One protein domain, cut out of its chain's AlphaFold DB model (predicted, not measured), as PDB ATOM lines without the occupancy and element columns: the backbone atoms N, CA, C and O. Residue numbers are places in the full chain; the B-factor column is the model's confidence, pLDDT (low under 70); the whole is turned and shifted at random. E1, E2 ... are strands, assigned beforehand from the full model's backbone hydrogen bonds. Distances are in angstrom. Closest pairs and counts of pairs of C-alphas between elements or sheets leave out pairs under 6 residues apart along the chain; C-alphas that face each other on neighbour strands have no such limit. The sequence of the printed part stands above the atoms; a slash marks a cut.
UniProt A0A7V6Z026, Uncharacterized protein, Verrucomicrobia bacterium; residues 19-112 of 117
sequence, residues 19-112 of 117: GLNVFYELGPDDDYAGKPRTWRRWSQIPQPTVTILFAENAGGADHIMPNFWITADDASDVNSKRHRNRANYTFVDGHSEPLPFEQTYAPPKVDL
ATOM      1  N   GLY A  19     -19.923 -44.830   3.549       96.94
ATOM      2  CA  GLY A  19     -21.305 -44.564   3.158       96.94
ATOM      3  C   GLY A  19     -21.410 -43.294   2.324       96.94
ATOM      4  O   GLY A  19     -20.681 -42.329   2.577       96.94
ATOM      5  N   LEU A  20     -22.282 -43.315   1.316       97.56
ATOM      6  CA  LEU A  20     -22.609 -42.148   0.498       97.56
ATOM      7  C   LEU A  20     -23.417 -41.141   1.322       97.56
ATOM      8  O   LEU A  20     -24.304 -41.513   2.077       97.56
ATOM      9  N   ASN A  21     -23.147 -39.854   1.170       98.25
ATOM     10  CA  ASN A  21     -24.009 -38.816   1.719       98.25
ATOM     11  C   ASN A  21     -25.366 -38.803   0.983       98.25
ATOM     12  O   ASN A  21     -25.426 -38.551  -0.223       98.25
ATOM     13  N   VAL A  22     -26.464 -39.046   1.705       97.69
ATOM     14  CA  VAL A  22     -27.792 -39.254   1.101       97.69
ATOM     15  C   VAL A  22     -28.304 -38.053   0.297       97.69
ATOM     16  O   VAL A  22     -29.123 -38.236  -0.599       97.69
ATOM     17  N   PHE A  23     -27.800 -36.828   0.521       97.88
ATOM     18  CA  PHE A  23     -28.181 -35.649  -0.280       97.88
ATOM     19  C   PHE A  23     -27.983 -35.847  -1.798       97.88
ATOM     20  O   PHE A  23     -28.631 -35.164  -2.597       97.88
ATOM     21  N   TYR A  24     -27.123 -36.783  -2.209       97.38
ATOM     22  CA  TYR A  24     -26.889 -37.135  -3.613       97.38
ATOM     23  C   TYR A  24     -27.880 -38.160  -4.181       97.38
ATOM     24  O   TYR A  24     -27.891 -38.394  -5.390       97.38
ATOM     25  N   GLU A  25     -28.743 -38.729  -3.345       95.75
ATOM     26  CA  GLU A  25     -29.767 -39.708  -3.715       95.75
ATOM     27  C   GLU A  25     -31.176 -39.112  -3.652       95.75
ATOM     28  O   GLU A  25     -32.023 -39.473  -4.476       95.75
ATOM     29  N   LEU A  26     -31.404 -38.139  -2.761       95.62
ATOM     30  CA  LEU A  26     -32.703 -37.485  -2.576       95.62
ATOM     31  C   LEU A  26     -33.265 -36.907  -3.889       95.62
ATOM     32  O   LEU A  26     -32.560 -36.352  -4.743       95.62
ATOM     33  N   GLY A  27     -34.568 -37.089  -4.061       95.06
ATOM     34  CA  GLY A  27     -35.394 -36.551  -5.130       95.06
ATOM     35  C   GLY A  27     -36.097 -35.247  -4.737       95.06
ATOM     36  O   GLY A  27     -35.927 -34.730  -3.637       95.06
ATOM     37  N   PRO A  28     -36.889 -34.664  -5.650       93.19
ATOM     38  CA  PRO A  28     -37.637 -33.438  -5.371       93.19
ATOM     39  C   PRO A  28     -38.802 -33.639  -4.384       93.19
ATOM     40  O   PRO A  28     -39.225 -32.665  -3.764       93.19
ATOM     41  N   ASP A  29     -39.297 -34.873  -4.245       95.50
ATOM     42  CA  ASP A  29     -40.461 -35.217  -3.416       95.50
ATOM     43  C   ASP A  29     -40.087 -35.615  -1.974       95.50
ATOM     44  O   ASP A  29     -40.963 -35.699  -1.112       95.50
ATOM     45  N   ASP A  30     -38.798 -35.830  -1.697       95.44
ATOM     46  CA  ASP A  30     -38.302 -36.156  -0.358       95.44
ATOM     47  C   ASP A  30     -38.321 -34.934   0.573       95.44
ATOM     48  O   ASP A  30     -38.283 -33.778   0.137       95.44
ATOM     49  N   ASP A  31     -38.356 -35.176   1.887       92.38
ATOM     50  CA  ASP A  31     -38.369 -34.113   2.891       92.38
ATOM     51  C   ASP A  31     -36.968 -33.812   3.439       92.38
ATOM     52  O   ASP A  31     -36.389 -34.593   4.191       92.38
ATOM     53  N   TYR A  32     -36.406 -32.671   3.035       93.81
ATOM     54  CA  TYR A  32     -35.098 -32.183   3.475       93.81
ATOM     55  C   TYR A  32     -34.994 -30.665   3.314       93.81
ATOM     56  O   TYR A  32     -35.676 -30.039   2.490       93.81
ATOM     57  N   ALA A  33     -34.084 -30.058   4.077       90.25
ATOM     58  CA  ALA A  33     -33.745 -28.651   3.923       90.25
ATOM     59  C   ALA A  33     -33.139 -28.404   2.532       90.25
ATOM     60  O   ALA A  33     -32.048 -28.883   2.230       90.25
ATOM     61  N   GLY A  34     -33.846 -27.642   1.694       89.75
ATOM     62  CA  GLY A  34     -33.412 -27.328   0.331       89.75
ATOM     63  C   GLY A  34     -34.260 -27.909  -0.791       89.75
ATOM     64  O   GLY A  34     -34.072 -27.506  -1.944       89.75
ATOM     65  N   LYS A  35     -35.213 -28.798  -0.481       93.00
ATOM     66  CA  LYS A  35     -36.160 -29.299  -1.481       93.00
ATOM     67  C   LYS A  35     -36.873 -28.134  -2.200       93.00
ATOM     68  O   LYS A  35     -37.171 -27.118  -1.562       93.00
ATOM     69  N   PRO A  36     -37.133 -28.234  -3.519       94.81
ATOM     70  CA  PRO A  36     -36.999 -29.425  -4.369       94.81
ATOM     71  C   PRO A  36     -35.626 -29.565  -5.066       94.81
ATOM     72  O   PRO A  36     -35.509 -30.279  -6.064       94.81
ATOM     73  N   ARG A  37     -34.589 -28.830  -4.632       94.88
ATOM     74  CA  ARG A  37     -33.276 -28.853  -5.295       94.88
ATOM     75  C   ARG A  37     -32.553 -30.175  -5.032       94.88
ATOM     76  O   ARG A  37     -32.375 -30.545  -3.886       94.88
ATOM     77  N   THR A  38     -32.040 -30.806  -6.086       95.94
ATOM     78  CA  THR A  38     -31.215 -32.024  -6.003       95.94
ATOM     79  C   THR A  38     -29.768 -31.757  -6.431       95.94
ATOM     80  O   THR A  38     -29.504 -30.820  -7.192       95.94
ATOM     81  N   TRP A  39     -28.833 -32.600  -5.977       96.19
ATOM     82  CA  TRP A  39     -27.386 -32.451  -6.222       96.19
ATOM     83  C   TRP A  39     -26.757 -33.652  -6.934       96.19
ATOM     84  O   TRP A  39     -25.601 -33.987  -6.715       96.19
ATOM     85  N   ARG A  40     -27.503 -34.307  -7.828       93.19
ATOM     86  CA  ARG A  40     -27.054 -35.536  -8.512       93.19
ATOM     87  C   ARG A  40     -25.940 -35.322  -9.544       93.19
ATOM     88  O   ARG A  40     -25.426 -36.287 -10.102       93.19
ATOM     89  N   ARG A  41     -25.597 -34.071  -9.862       92.81
ATOM     90  CA  ARG A  41     -24.517 -33.716 -10.790       92.81
ATOM     91  C   ARG A  41     -23.503 -32.826 -10.094       92.81
ATOM     92  O   ARG A  41     -23.876 -31.864  -9.433       92.81
ATOM     93  N   TRP A  42     -22.227 -33.072 -10.376       90.50
ATOM     94  CA  TRP A  42     -21.112 -32.278  -9.856       90.50
ATOM     95  C   TRP A  42     -21.295 -30.765 -10.074       90.50
ATOM     96  O   TRP A  42     -21.104 -29.974  -9.160       90.50
ATOM     97  N   SER A  43     -21.790 -30.359 -11.249       93.12
ATOM     98  CA  SER A  43     -22.039 -28.950 -11.594       93.12
ATOM     99  C   SER A  43     -23.152 -28.266 -10.783       93.12
ATOM    100  O   SER A  43     -23.374 -27.072 -10.956       93.12
ATOM    101  N   GLN A  44     -23.914 -29.010  -9.978       94.56
ATOM    102  CA  GLN A  44     -24.981 -28.471  -9.127       94.56
ATOM    103  C   GLN A  44     -24.496 -28.160  -7.707       94.56
ATOM    104  O   GLN A  44     -25.239 -27.555  -6.936       94.56
ATOM    105  N   ILE A  45     -23.286 -28.595  -7.352       96.00
ATOM    106  CA  ILE A  45     -22.744 -28.504  -5.999       96.00
ATOM    107  C   ILE A  45     -21.936 -27.203  -5.911       96.00
ATOM    108  O   ILE A  45     -20.950 -27.068  -6.633       96.00
ATOM    109  N   PRO A  46     -22.342 -26.224  -5.081       94.81
ATOM    110  CA  PRO A  46     -21.717 -24.901  -5.070       94.81
ATOM    111  C   PRO A  46     -20.248 -24.904  -4.636       94.81
ATOM    112  O   PRO A  46     -19.460 -24.117  -5.158       94.81
ATOM    113  N   GLN A  47     -19.883 -25.769  -3.684       96.56
ATOM    114  CA  GLN A  47     -18.550 -25.796  -3.075       96.56
ATOM    115  C   GLN A  47     -17.966 -27.224  -3.030       96.56
ATOM    116  O   GLN A  47     -17.752 -27.789  -1.957       96.56
ATOM    117  N   PRO A  48     -17.677 -27.839  -4.191       96.75
ATOM    118  CA  PRO A  48     -17.337 -29.263  -4.271       96.75
ATOM    119  C   PRO A  48     -16.045 -29.645  -3.526       96.75
ATOM    120  O   PRO A  48     -15.879 -30.795  -3.138       96.75
ATOM    121  N   THR A  49     -15.145 -28.688  -3.299       97.12
ATOM    122  CA  THR A  49     -13.884 -28.886  -2.567       97.12
ATOM    123  C   THR A  49     -14.061 -28.926  -1.048       97.12
ATOM    124  O   THR A  49     -13.085 -29.114  -0.339       97.12
ATOM    125  N   VAL A  50     -15.258 -28.660  -0.521       97.56
ATOM    126  CA  VAL A  50     -15.533 -28.710   0.929       97.56
ATOM    127  C   VAL A  50     -16.821 -29.457   1.263       97.56
ATOM    128  O   VAL A  50     -17.056 -29.744   2.429       97.56
ATOM    129  N   THR A  51     -17.636 -29.833   0.273       98.44
ATOM    130  CA  THR A  51     -18.805 -30.693   0.495       98.44
ATOM    131  C   THR A  51     -18.418 -32.174   0.490       98.44
ATOM    132  O   THR A  51     -17.764 -32.650  -0.440       98.44
ATOM    133  N   ILE A  52     -18.843 -32.911   1.515       98.56
ATOM    134  CA  ILE A  52     -18.551 -34.333   1.724       98.56
ATOM    135  C   ILE A  52     -19.443 -35.207   0.842       98.56
ATOM    136  O   ILE A  52     -20.667 -35.114   0.893       98.56
ATOM    137  N   LEU A  53     -18.809 -36.111   0.093       98.00
ATOM    138  CA  LEU A  53     -19.432 -37.139  -0.739       98.00
ATOM    139  C   LEU A  53     -19.536 -38.488  -0.017       98.00
ATOM    140  O   LEU A  53     -20.616 -39.069   0.036       98.00
ATOM    141  N   PHE A  54     -18.434 -38.975   0.554       98.06
ATOM    142  CA  PHE A  54     -18.394 -40.214   1.337       98.06
ATOM    143  C   PHE A  54     -17.723 -39.970   2.680       98.06
ATOM    144  O   PHE A  54     -16.824 -39.138   2.794       98.06
ATOM    145  N   ALA A  55     -18.086 -40.769   3.675       98.31
ATOM    146  CA  ALA A  55     -17.354 -40.828   4.931       98.31
ATOM    147  C   ALA A  55     -17.375 -42.234   5.514       98.31
ATOM    148  O   ALA A  55     -18.097 -43.111   5.035       98.31
ATOM    149  N   GLU A  56     -16.602 -42.447   6.572       97.62
ATOM    150  CA  GLU A  56     -16.629 -43.723   7.270       97.62
ATOM    151  C   GLU A  56     -17.951 -43.962   7.980       97.62
ATOM    152  O   GLU A  56     -18.366 -43.211   8.856       97.62
ATOM    153  N   ASN A  57     -18.575 -45.071   7.624       96.81
ATOM    154  CA  ASN A  57     -19.886 -45.467   8.081       96.81
ATOM    155  C   ASN A  57     -19.786 -46.321   9.352       96.81
ATOM    156  O   ASN A  57     -18.905 -47.183   9.469       96.81
ATOM    157  N   ALA A  58     -20.674 -46.084  10.313       95.88
ATOM    158  CA  ALA A  58     -20.817 -46.879  11.533       95.88
ATOM    159  C   ALA A  58     -21.905 -47.961  11.419       95.88
ATOM    160  O   ALA A  58     -21.825 -48.981  12.111       95.88
ATOM    161  N   GLY A  59     -22.890 -47.768  10.539       90.44
ATOM    162  CA  GLY A  59     -24.050 -48.639  10.357       90.44
ATOM    163  C   GLY A  59     -23.910 -49.650   9.216       90.44
ATOM    164  O   GLY A  59     -22.860 -49.767   8.586       90.44
ATOM    165  N   GLY A  60     -24.985 -50.406   8.980       90.19
ATOM    166  CA  GLY A  60     -25.079 -51.379   7.883       90.19
ATOM    167  C   GLY A  60     -25.736 -50.857   6.603       90.19
ATOM    168  O   GLY A  60     -25.758 -51.583   5.616       90.19
ATOM    169  N   ALA A  61     -26.263 -49.627   6.614       92.75
ATOM    170  CA  ALA A  61     -26.721 -48.951   5.401       92.75
ATOM    171  C   ALA A  61     -25.528 -48.626   4.490       92.75
ATOM    172  O   ALA A  61     -24.401 -48.537   4.960       92.75
ATOM    173  N   ASP A  62     -25.753 -48.434   3.200       92.12
ATOM    174  CA  ASP A  62     -24.734 -48.004   2.232       92.12
ATOM    175  C   ASP A  62     -24.578 -46.474   2.146       92.12
ATOM    176  O   ASP A  62     -23.700 -45.970   1.443       92.12
ATOM    177  N   HIS A  63     -25.384 -45.737   2.908       96.69
ATOM    178  CA  HIS A  63     -25.405 -44.284   2.960       96.69
ATOM    179  C   HIS A  63     -25.472 -43.760   4.402       96.69
ATOM    180  O   HIS A  63     -25.777 -44.482   5.350       96.69
ATOM    181  N   ILE A  64     -25.147 -42.481   4.540       98.19
ATOM    182  CA  ILE A  64     -25.168 -41.676   5.761       98.19
ATOM    183  C   ILE A  64     -26.254 -40.621   5.550       98.19
ATOM    184  O   ILE A  64     -26.342 -40.059   4.454       98.19
ATOM    185  N   MET A  65     -27.080 -40.356   6.564       97.56
ATOM    186  CA  MET A  65     -28.291 -39.533   6.461       97.56
ATOM    187  C   MET A  65     -28.177 -38.181   7.190       97.56
ATOM    188  O   MET A  65     -28.956 -37.900   8.109       97.56
ATOM    189  N   PRO A  66     -27.261 -37.284   6.769       97.44
ATOM    190  CA  PRO A  66     -27.093 -35.979   7.400       97.44
ATOM    191  C   PRO A  66     -28.296 -35.047   7.238       97.44
ATOM    192  O   PRO A  66     -28.417 -34.065   7.962       97.44
ATOM    193  N   ASN A  67     -29.222 -35.355   6.329       96.31
ATOM    194  CA  ASN A  67     -30.483 -34.628   6.182       96.31
ATOM    195  C   ASN A  67     -31.384 -34.710   7.430       96.31
ATOM    196  O   ASN A  67     -32.264 -33.862   7.574       96.31
ATOM    197  N   PHE A  68     -31.177 -35.694   8.314       96.44
ATOM    198  CA  PHE A  68     -31.899 -35.808   9.586       96.44
ATOM    199  C   PHE A  68     -31.153 -35.207  10.782       96.44
ATOM    200  O   PHE A  68     -31.724 -35.144  11.870       96.44
ATOM    201  N   TRP A  69     -29.905 -34.768  10.617       97.00
ATOM    202  CA  TRP A  69     -29.116 -34.283  11.745       97.00
ATOM    203  C   TRP A  69     -29.497 -32.854  12.129       97.00
ATOM    204  O   TRP A  69     -29.564 -31.951  11.291       97.00
ATOM    205  N   ILE A  70     -29.689 -32.641  13.428       95.56
ATOM    206  CA  ILE A  70     -29.922 -31.327  14.037       95.56
ATOM    207  C   ILE A  70     -28.732 -30.959  14.936       95.56
ATOM    208  O   ILE A  70     -28.334 -29.795  15.025       95.56
ATOM    209  N   THR A  71     -28.160 -31.959  15.600       96.31
ATOM    210  CA  THR A  71     -27.046 -31.871  16.539       96.31
ATOM    211  C   THR A  71     -25.975 -32.901  16.189       96.31
ATOM    212  O   THR A  71     -26.233 -33.872  15.483       96.31
ATOM    213  N   ALA A  72     -24.753 -32.709  16.690       95.44
ATOM    214  CA  ALA A  72     -23.657 -33.649  16.444       95.44
ATOM    215  C   ALA A  72     -23.944 -35.073  16.963       95.44
ATOM    216  O   ALA A  72     -23.387 -36.028  16.431       95.44
ATOM    217  N   ASP A  73     -24.821 -35.216  17.962       95.88
ATOM    218  CA  ASP A  73     -25.203 -36.514  18.525       95.88
ATOM    219  C   ASP A  73     -26.103 -37.332  17.577       95.88
ATOM    220  O   ASP A  73     -26.151 -38.557  17.693       95.88
ATOM    221  N   ASP A  74     -26.765 -36.688  16.606       97.25
ATOM    222  CA  ASP A  74     -27.609 -37.370  15.614       97.25
ATOM    223  C   ASP A  74     -26.775 -38.158  14.585       97.25
ATOM    224  O   ASP A  74     -27.254 -39.139  14.010       97.25
ATOM    225  N   ALA A  75     -25.502 -37.787  14.404       97.00
ATOM    226  CA  ALA A  75     -24.570 -38.351  13.424       97.00
ATOM    227  C   ALA A  75     -23.962 -39.707  13.831       97.00
ATOM    228  O   ALA A  75     -22.770 -39.978  13.654       97.00
ATOM    229  N   SER A  76     -24.790 -40.570  14.417       96.44
ATOM    230  CA  SER A  76     -24.413 -41.907  14.894       96.44
ATOM    231  C   SER A  76     -24.061 -42.896  13.775       96.44
ATOM    232  O   SER A  76     -23.426 -43.921  14.023       96.44
ATOM    233  N   ASP A  77     -24.445 -42.577  12.543       96.62
ATOM    234  CA  ASP A  77     -24.135 -43.279  11.301       96.62
ATOM    235  C   ASP A  77     -22.716 -42.987  10.778       96.62
ATOM    236  O   ASP A  77     -22.223 -43.717   9.915       96.62
ATOM    237  N   VAL A  78     -21.993 -42.022  11.361       98.06
ATOM    238  CA  VAL A  78     -20.572 -41.766  11.072       98.06
ATOM    239  C   VAL A  78     -19.671 -42.446  12.102       98.06
ATOM    240  O   VAL A  78     -19.730 -42.177  13.303       98.06
ATOM    241  N   ASN A  79     -18.724 -43.266  11.646       97.38
ATOM    242  CA  ASN A  79     -17.696 -43.836  12.518       97.38
ATOM    243  C   ASN A  79     -16.525 -42.863  12.719       97.38
ATOM    244  O   ASN A  79     -15.396 -43.121  12.303       97.38
ATOM    245  N   SER A  80     -16.785 -41.757  13.413       97.38
ATOM    246  CA  SER A  80     -15.837 -40.656  13.660       97.38
ATOM    247  C   SER A  80     -14.558 -41.037  14.419       97.38
ATOM    248  O   SER A  80     -13.629 -40.236  14.529       97.38
ATOM    249  N   LYS A  81     -14.489 -42.248  14.984       96.69
ATOM    250  CA  LYS A  81     -13.399 -42.680  15.872       96.69
ATOM    251  C   LYS A  81     -12.553 -43.813  15.307       96.69
ATOM    252  O   LYS A  81     -11.560 -44.172  15.950       96.69
ATOM    253  N   ARG A  82     -12.887 -44.351  14.129       95.81
ATOM    254  CA  ARG A  82     -12.192 -45.505  13.531       95.81
ATOM    255  C   ARG A  82     -10.678 -45.295  13.446       95.81
ATOM    256  O   ARG A  82      -9.919 -46.226  13.711       95.81
ATOM    257  N   HIS A  83     -10.233 -44.067  13.169       96.75
ATOM    258  CA  HIS A  83      -8.822 -43.707  13.028       96.75
ATOM    259  C   HIS A  83      -8.309 -42.785  14.142       96.75
ATOM    260  O   HIS A  83      -7.672 -41.765  13.876       96.75
ATOM    261  N   ARG A  84      -8.519 -43.192  15.406       93.81
ATOM    262  CA  ARG A  84      -8.045 -42.479  16.615       93.81
ATOM    263  C   ARG A  84      -8.625 -41.056  16.694       93.81
ATOM    264  O   ARG A  84      -7.879 -40.083  16.645       93.81
ATOM    265  N   ASN A  85      -9.953 -40.970  16.828       95.19
ATOM    266  CA  ASN A  85     -10.751 -39.725  16.838       95.19
ATOM    267  C   ASN A  85     -10.768 -38.963  15.506       95.19
ATOM    268  O   ASN A  85     -10.934 -37.747  15.480       95.19
ATOM    269  N   ARG A  86     -10.562 -39.685  14.405       97.81
ATOM    270  CA  ARG A  86     -10.772 -39.185  13.052       97.81
ATOM    271  C   ARG A  86     -11.485 -40.242  12.226       97.81
ATOM    272  O   ARG A  86     -11.373 -41.438  12.525       97.81
ATOM    273  N   ALA A  87     -12.127 -39.781  11.168       97.88
ATOM    274  CA  ALA A  87     -12.609 -40.596  10.065       97.88
ATOM    275  C   ALA A  87     -12.030 -40.066   8.752       97.88
ATOM    276  O   ALA A  87     -11.567 -38.927   8.678       97.88
ATOM    277  N   ASN A  88     -12.034 -40.910   7.728       97.62
ATOM    278  CA  ASN A  88     -11.735 -40.485   6.368       97.62
ATOM    279  C   ASN A  88     -12.999 -39.899   5.734       97.62
ATOM    280  O   ASN A  88     -14.062 -40.522   5.783       97.62
ATOM    281  N   TYR A  89     -12.854 -38.733   5.114       98.38
ATOM    282  CA  TYR A  89     -13.904 -38.064   4.358       98.38
ATOM    283  C   TYR A  89     -13.428 -37.887   2.926       98.38
ATOM    284  O   TYR A  89     -12.304 -37.442   2.707       98.38
ATOM    285  N   THR A  90     -14.266 -38.242   1.961       97.88
ATOM    286  CA  THR A  90     -14.051 -37.935   0.545       97.88
ATOM    287  C   THR A  90     -14.979 -36.805   0.163       97.88
ATOM    288  O   THR A  90     -16.181 -36.881   0.415       97.88
ATOM    289  N   PHE A  91     -14.429 -35.782  -0.468       98.25
ATOM    290  CA  PHE A  91     -15.151 -34.604  -0.915       98.25
ATOM    291  C   PHE A  91     -15.611 -34.759  -2.364       98.25
ATOM    292  O   PHE A  91     -15.179 -35.655  -3.093       98.25
ATOM    293  N   VAL A  92     -16.536 -33.905  -2.785       98.12
ATOM    294  CA  VAL A  92     -17.191 -33.988  -4.099       98.12
ATOM    295  C   VAL A  92     -16.225 -33.795  -5.271       98.12
ATOM    296  O   VAL A  92     -16.452 -34.340  -6.350       98.12
ATOM    297  N   ASP A  93     -15.154 -33.028  -5.099       97.25
ATOM    298  CA  ASP A  93     -14.080 -32.895  -6.094       97.25
ATOM    299  C   ASP A  93     -13.174 -34.143  -6.200       97.25
ATOM    300  O   ASP A  93     -12.336 -34.220  -7.099       97.25
ATOM    301  N   GLY A  94     -13.365 -35.131  -5.320       96.06
ATOM    302  CA  GLY A  94     -12.690 -36.422  -5.325       96.06
ATOM    303  C   GLY A  94     -11.472 -36.528  -4.409       96.06
ATOM    304  O   GLY A  94     -10.907 -37.618  -4.322       96.06
ATOM    305  N   HIS A  95     -11.054 -35.459  -3.721       97.88
ATOM    306  CA  HIS A  95      -9.986 -35.590  -2.726       97.88
ATOM    307  C   HIS A  95     -10.510 -36.241  -1.439       97.88
ATOM    308  O   HIS A  95     -11.714 -36.255  -1.172       97.88
ATOM    309  N   SER A  96      -9.597 -36.778  -0.628       97.12
ATOM    310  CA  SER A  96      -9.935 -37.360   0.669       97.12
ATOM    311  C   SER A  96      -9.007 -36.844   1.758       97.12
ATOM    312  O   SER A  96      -7.799 -36.730   1.543       97.12
ATOM    313  N   GLU A  97      -9.558 -36.592   2.941       97.62
ATOM    314  CA  GLU A  97      -8.808 -36.114   4.100       97.62
ATOM    315  C   GLU A  97      -9.279 -36.801   5.396       97.62
ATOM    316  O   GLU A  97     -10.485 -36.974   5.608       97.62
ATOM    317  N   PRO A  98      -8.355 -37.215   6.287       97.88
ATOM    318  CA  PRO A  98      -8.705 -37.672   7.622       97.88
ATOM    319  C   PRO A  98      -8.940 -36.487   8.569       97.88
ATOM    320  O   PRO A  98      -7.985 -35.831   8.994       97.88
ATOM    321  N   LEU A  99     -10.187 -36.276   8.990       98.50
ATOM    322  CA  LEU A  99     -10.576 -35.155   9.854       98.50
ATOM    323  C   LEU A  99     -11.210 -35.631  11.171       98.50
ATOM    324  O   LEU A  99     -11.769 -36.729  11.245       98.50
ATOM    325  N   PRO A 100     -11.123 -34.831  12.242       98.38
ATOM    326  CA  PRO A 100     -12.046 -34.921  13.368       98.38
ATOM    327  C   PRO A 100     -13.481 -34.584  12.930       98.38
ATOM    328  O   PRO A 100     -13.681 -33.735  12.060       98.38
ATOM    329  N   PHE A 101     -14.490 -35.222  13.524       98.38
ATOM    330  CA  PHE A 101     -15.881 -35.073  13.067       98.38
ATOM    331  C   PHE A 101     -16.406 -33.647  13.242       98.38
ATOM    332  O   PHE A 101     -17.100 -33.120  12.377       98.38
ATOM    333  N   GLU A 102     -15.998 -32.992  14.320       98.00
ATOM    334  CA  GLU A 102     -16.370 -31.614  14.669       98.00
ATOM    335  C   GLU A 102     -15.859 -30.578  13.649       98.00
ATOM    336  O   GLU A 102     -16.394 -29.473  13.575       98.00
ATOM    337  N   GLN A 103     -14.855 -30.926  12.834       98.38
ATOM    338  CA  GLN A 103     -14.412 -30.099  11.703       98.38
ATOM    339  C   GLN A 103     -15.286 -30.276  10.456       98.38
ATOM    340  O   GLN A 103     -15.191 -29.480   9.528       98.38
ATOM    341  N   THR A 104     -16.148 -31.295  10.438       98.38
ATOM    342  CA  THR A 104     -17.100 -31.566   9.349       98.38
ATOM    343  C   THR A 104     -18.530 -31.173   9.700       98.38
ATOM    344  O   THR A 104     -19.299 -30.790   8.821       98.38
ATOM    345  N   TYR A 105     -18.889 -31.249  10.984       98.44
ATOM    346  CA  TYR A 105     -20.231 -30.957  11.467       98.44
ATOM    347  C   TYR A 105     -20.190 -30.428  12.908       98.44
ATOM    348  O   TYR A 105     -19.941 -31.154  13.870       98.44
ATOM    349  N   ALA A 106     -20.436 -29.128  13.046       97.12
ATOM    350  CA  ALA A 106     -20.563 -28.405  14.307       97.12
ATOM    351  C   ALA A 106     -21.589 -27.272  14.114       97.12
ATOM    352  O   ALA A 106     -21.219 -26.091  14.000       97.12
ATOM    353  N   PRO A 107     -22.887 -27.612  13.994       92.25
ATOM    354  CA  PRO A 107     -23.924 -26.632  13.714       92.25
ATOM    355  C   PRO A 107     -24.016 -25.571  14.829       92.25
ATOM    356  O   PRO A 107     -23.747 -25.856  15.997       92.25
ATOM    357  N   PRO A 108     -24.378 -24.318  14.491       92.12
ATOM    358  CA  PRO A 108     -24.730 -23.842  13.150       92.12
ATOM    359  C   PRO A 108     -23.519 -23.394  12.310       92.12
ATOM    360  O   PRO A 108     -23.707 -22.829  11.239       92.12
ATOM    361  N   LYS A 109     -22.287 -23.552  12.814       94.00
ATOM    362  CA  LYS A 109     -21.089 -22.931  12.229       94.00
ATOM    363  C   LYS A 109     -20.471 -23.750  11.103       94.00
ATOM    364  O   LYS A 109     -19.922 -23.163  10.180       94.00
ATOM    365  N   VAL A 110     -20.521 -25.074  11.219       97.31
ATOM    366  CA  VAL A 110     -19.884 -25.999  10.279       97.31
ATOM    367  C   VAL A 110     -20.890 -27.067   9.884       97.31
ATOM    368  O   VAL A 110     -21.437 -27.747  10.751       97.31
ATOM    369  N   ASP A 111     -21.111 -27.201   8.584       97.62
ATOM    370  CA  ASP A 111     -21.896 -28.268   7.977       97.62
ATOM    371  C   ASP A 111     -21.335 -28.524   6.576       97.62
ATOM    372  O   ASP A 111     -21.741 -27.897   5.602       97.62
ATOM    373  N   LEU A 112     -20.344 -29.411   6.502       98.38
ATOM    374  CA  LEU A 112     -19.732 -29.837   5.242       98.38
ATOM    375  C   LEU A 112     -20.555 -30.930   4.540       98.38
ATOM    376  O   LEU A 112     -20.177 -31.402   3.470       98.38
TER     377      LEU A 112
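Overview. This is residues 19 to 112 of the 117 residues of an uncharacterized protein of Verrucomicrobia bacterium (UniProt A0A7V6Z026). There is little regular structure here: a small twisted sheet of four strands, E1 to E4, is set among long loops. The loop of residues 22 to 51 reaches one end of the model at Asp 29. The printed part has 94 residues, with no named helix; 17 are in named strands, class all strand, and chain order and sheet order are both E1 E2 E3 E4, all antiparallel. It is compact, radius of gyration of the C-alphas 12.7 A, spanning 38 by 28 by 25 A.

Along the chain. Find C-alpha 19 at (-21.305, -44.564, 3.158), where E1, residues 19 to 21, begins. E2 is residues 52 to 56, 11.1 A; E3 is 87 to 91, 12.8 A; E4, 96 to 99, ends at (-10.576, -35.155, 9.854).

Arrangement. The strands form a meander, each the antiparallel neighbour of the one before. Look for N 21 and O 53 at 2.9 A, N 90 and O 54 at 2.8 A, and N 89 and O 97 at 3.0 A, within hydrogen-bond range. Edge strands E1 and E4 are apart.

Size, cuts and confidence. C-alphas 29 and 84, the farthest apart, are separated by 38.8 A. Links E1 to E2 and E2 to E3 are long. The printed part has no cut, and no printed residue is under 70 in pLDDT.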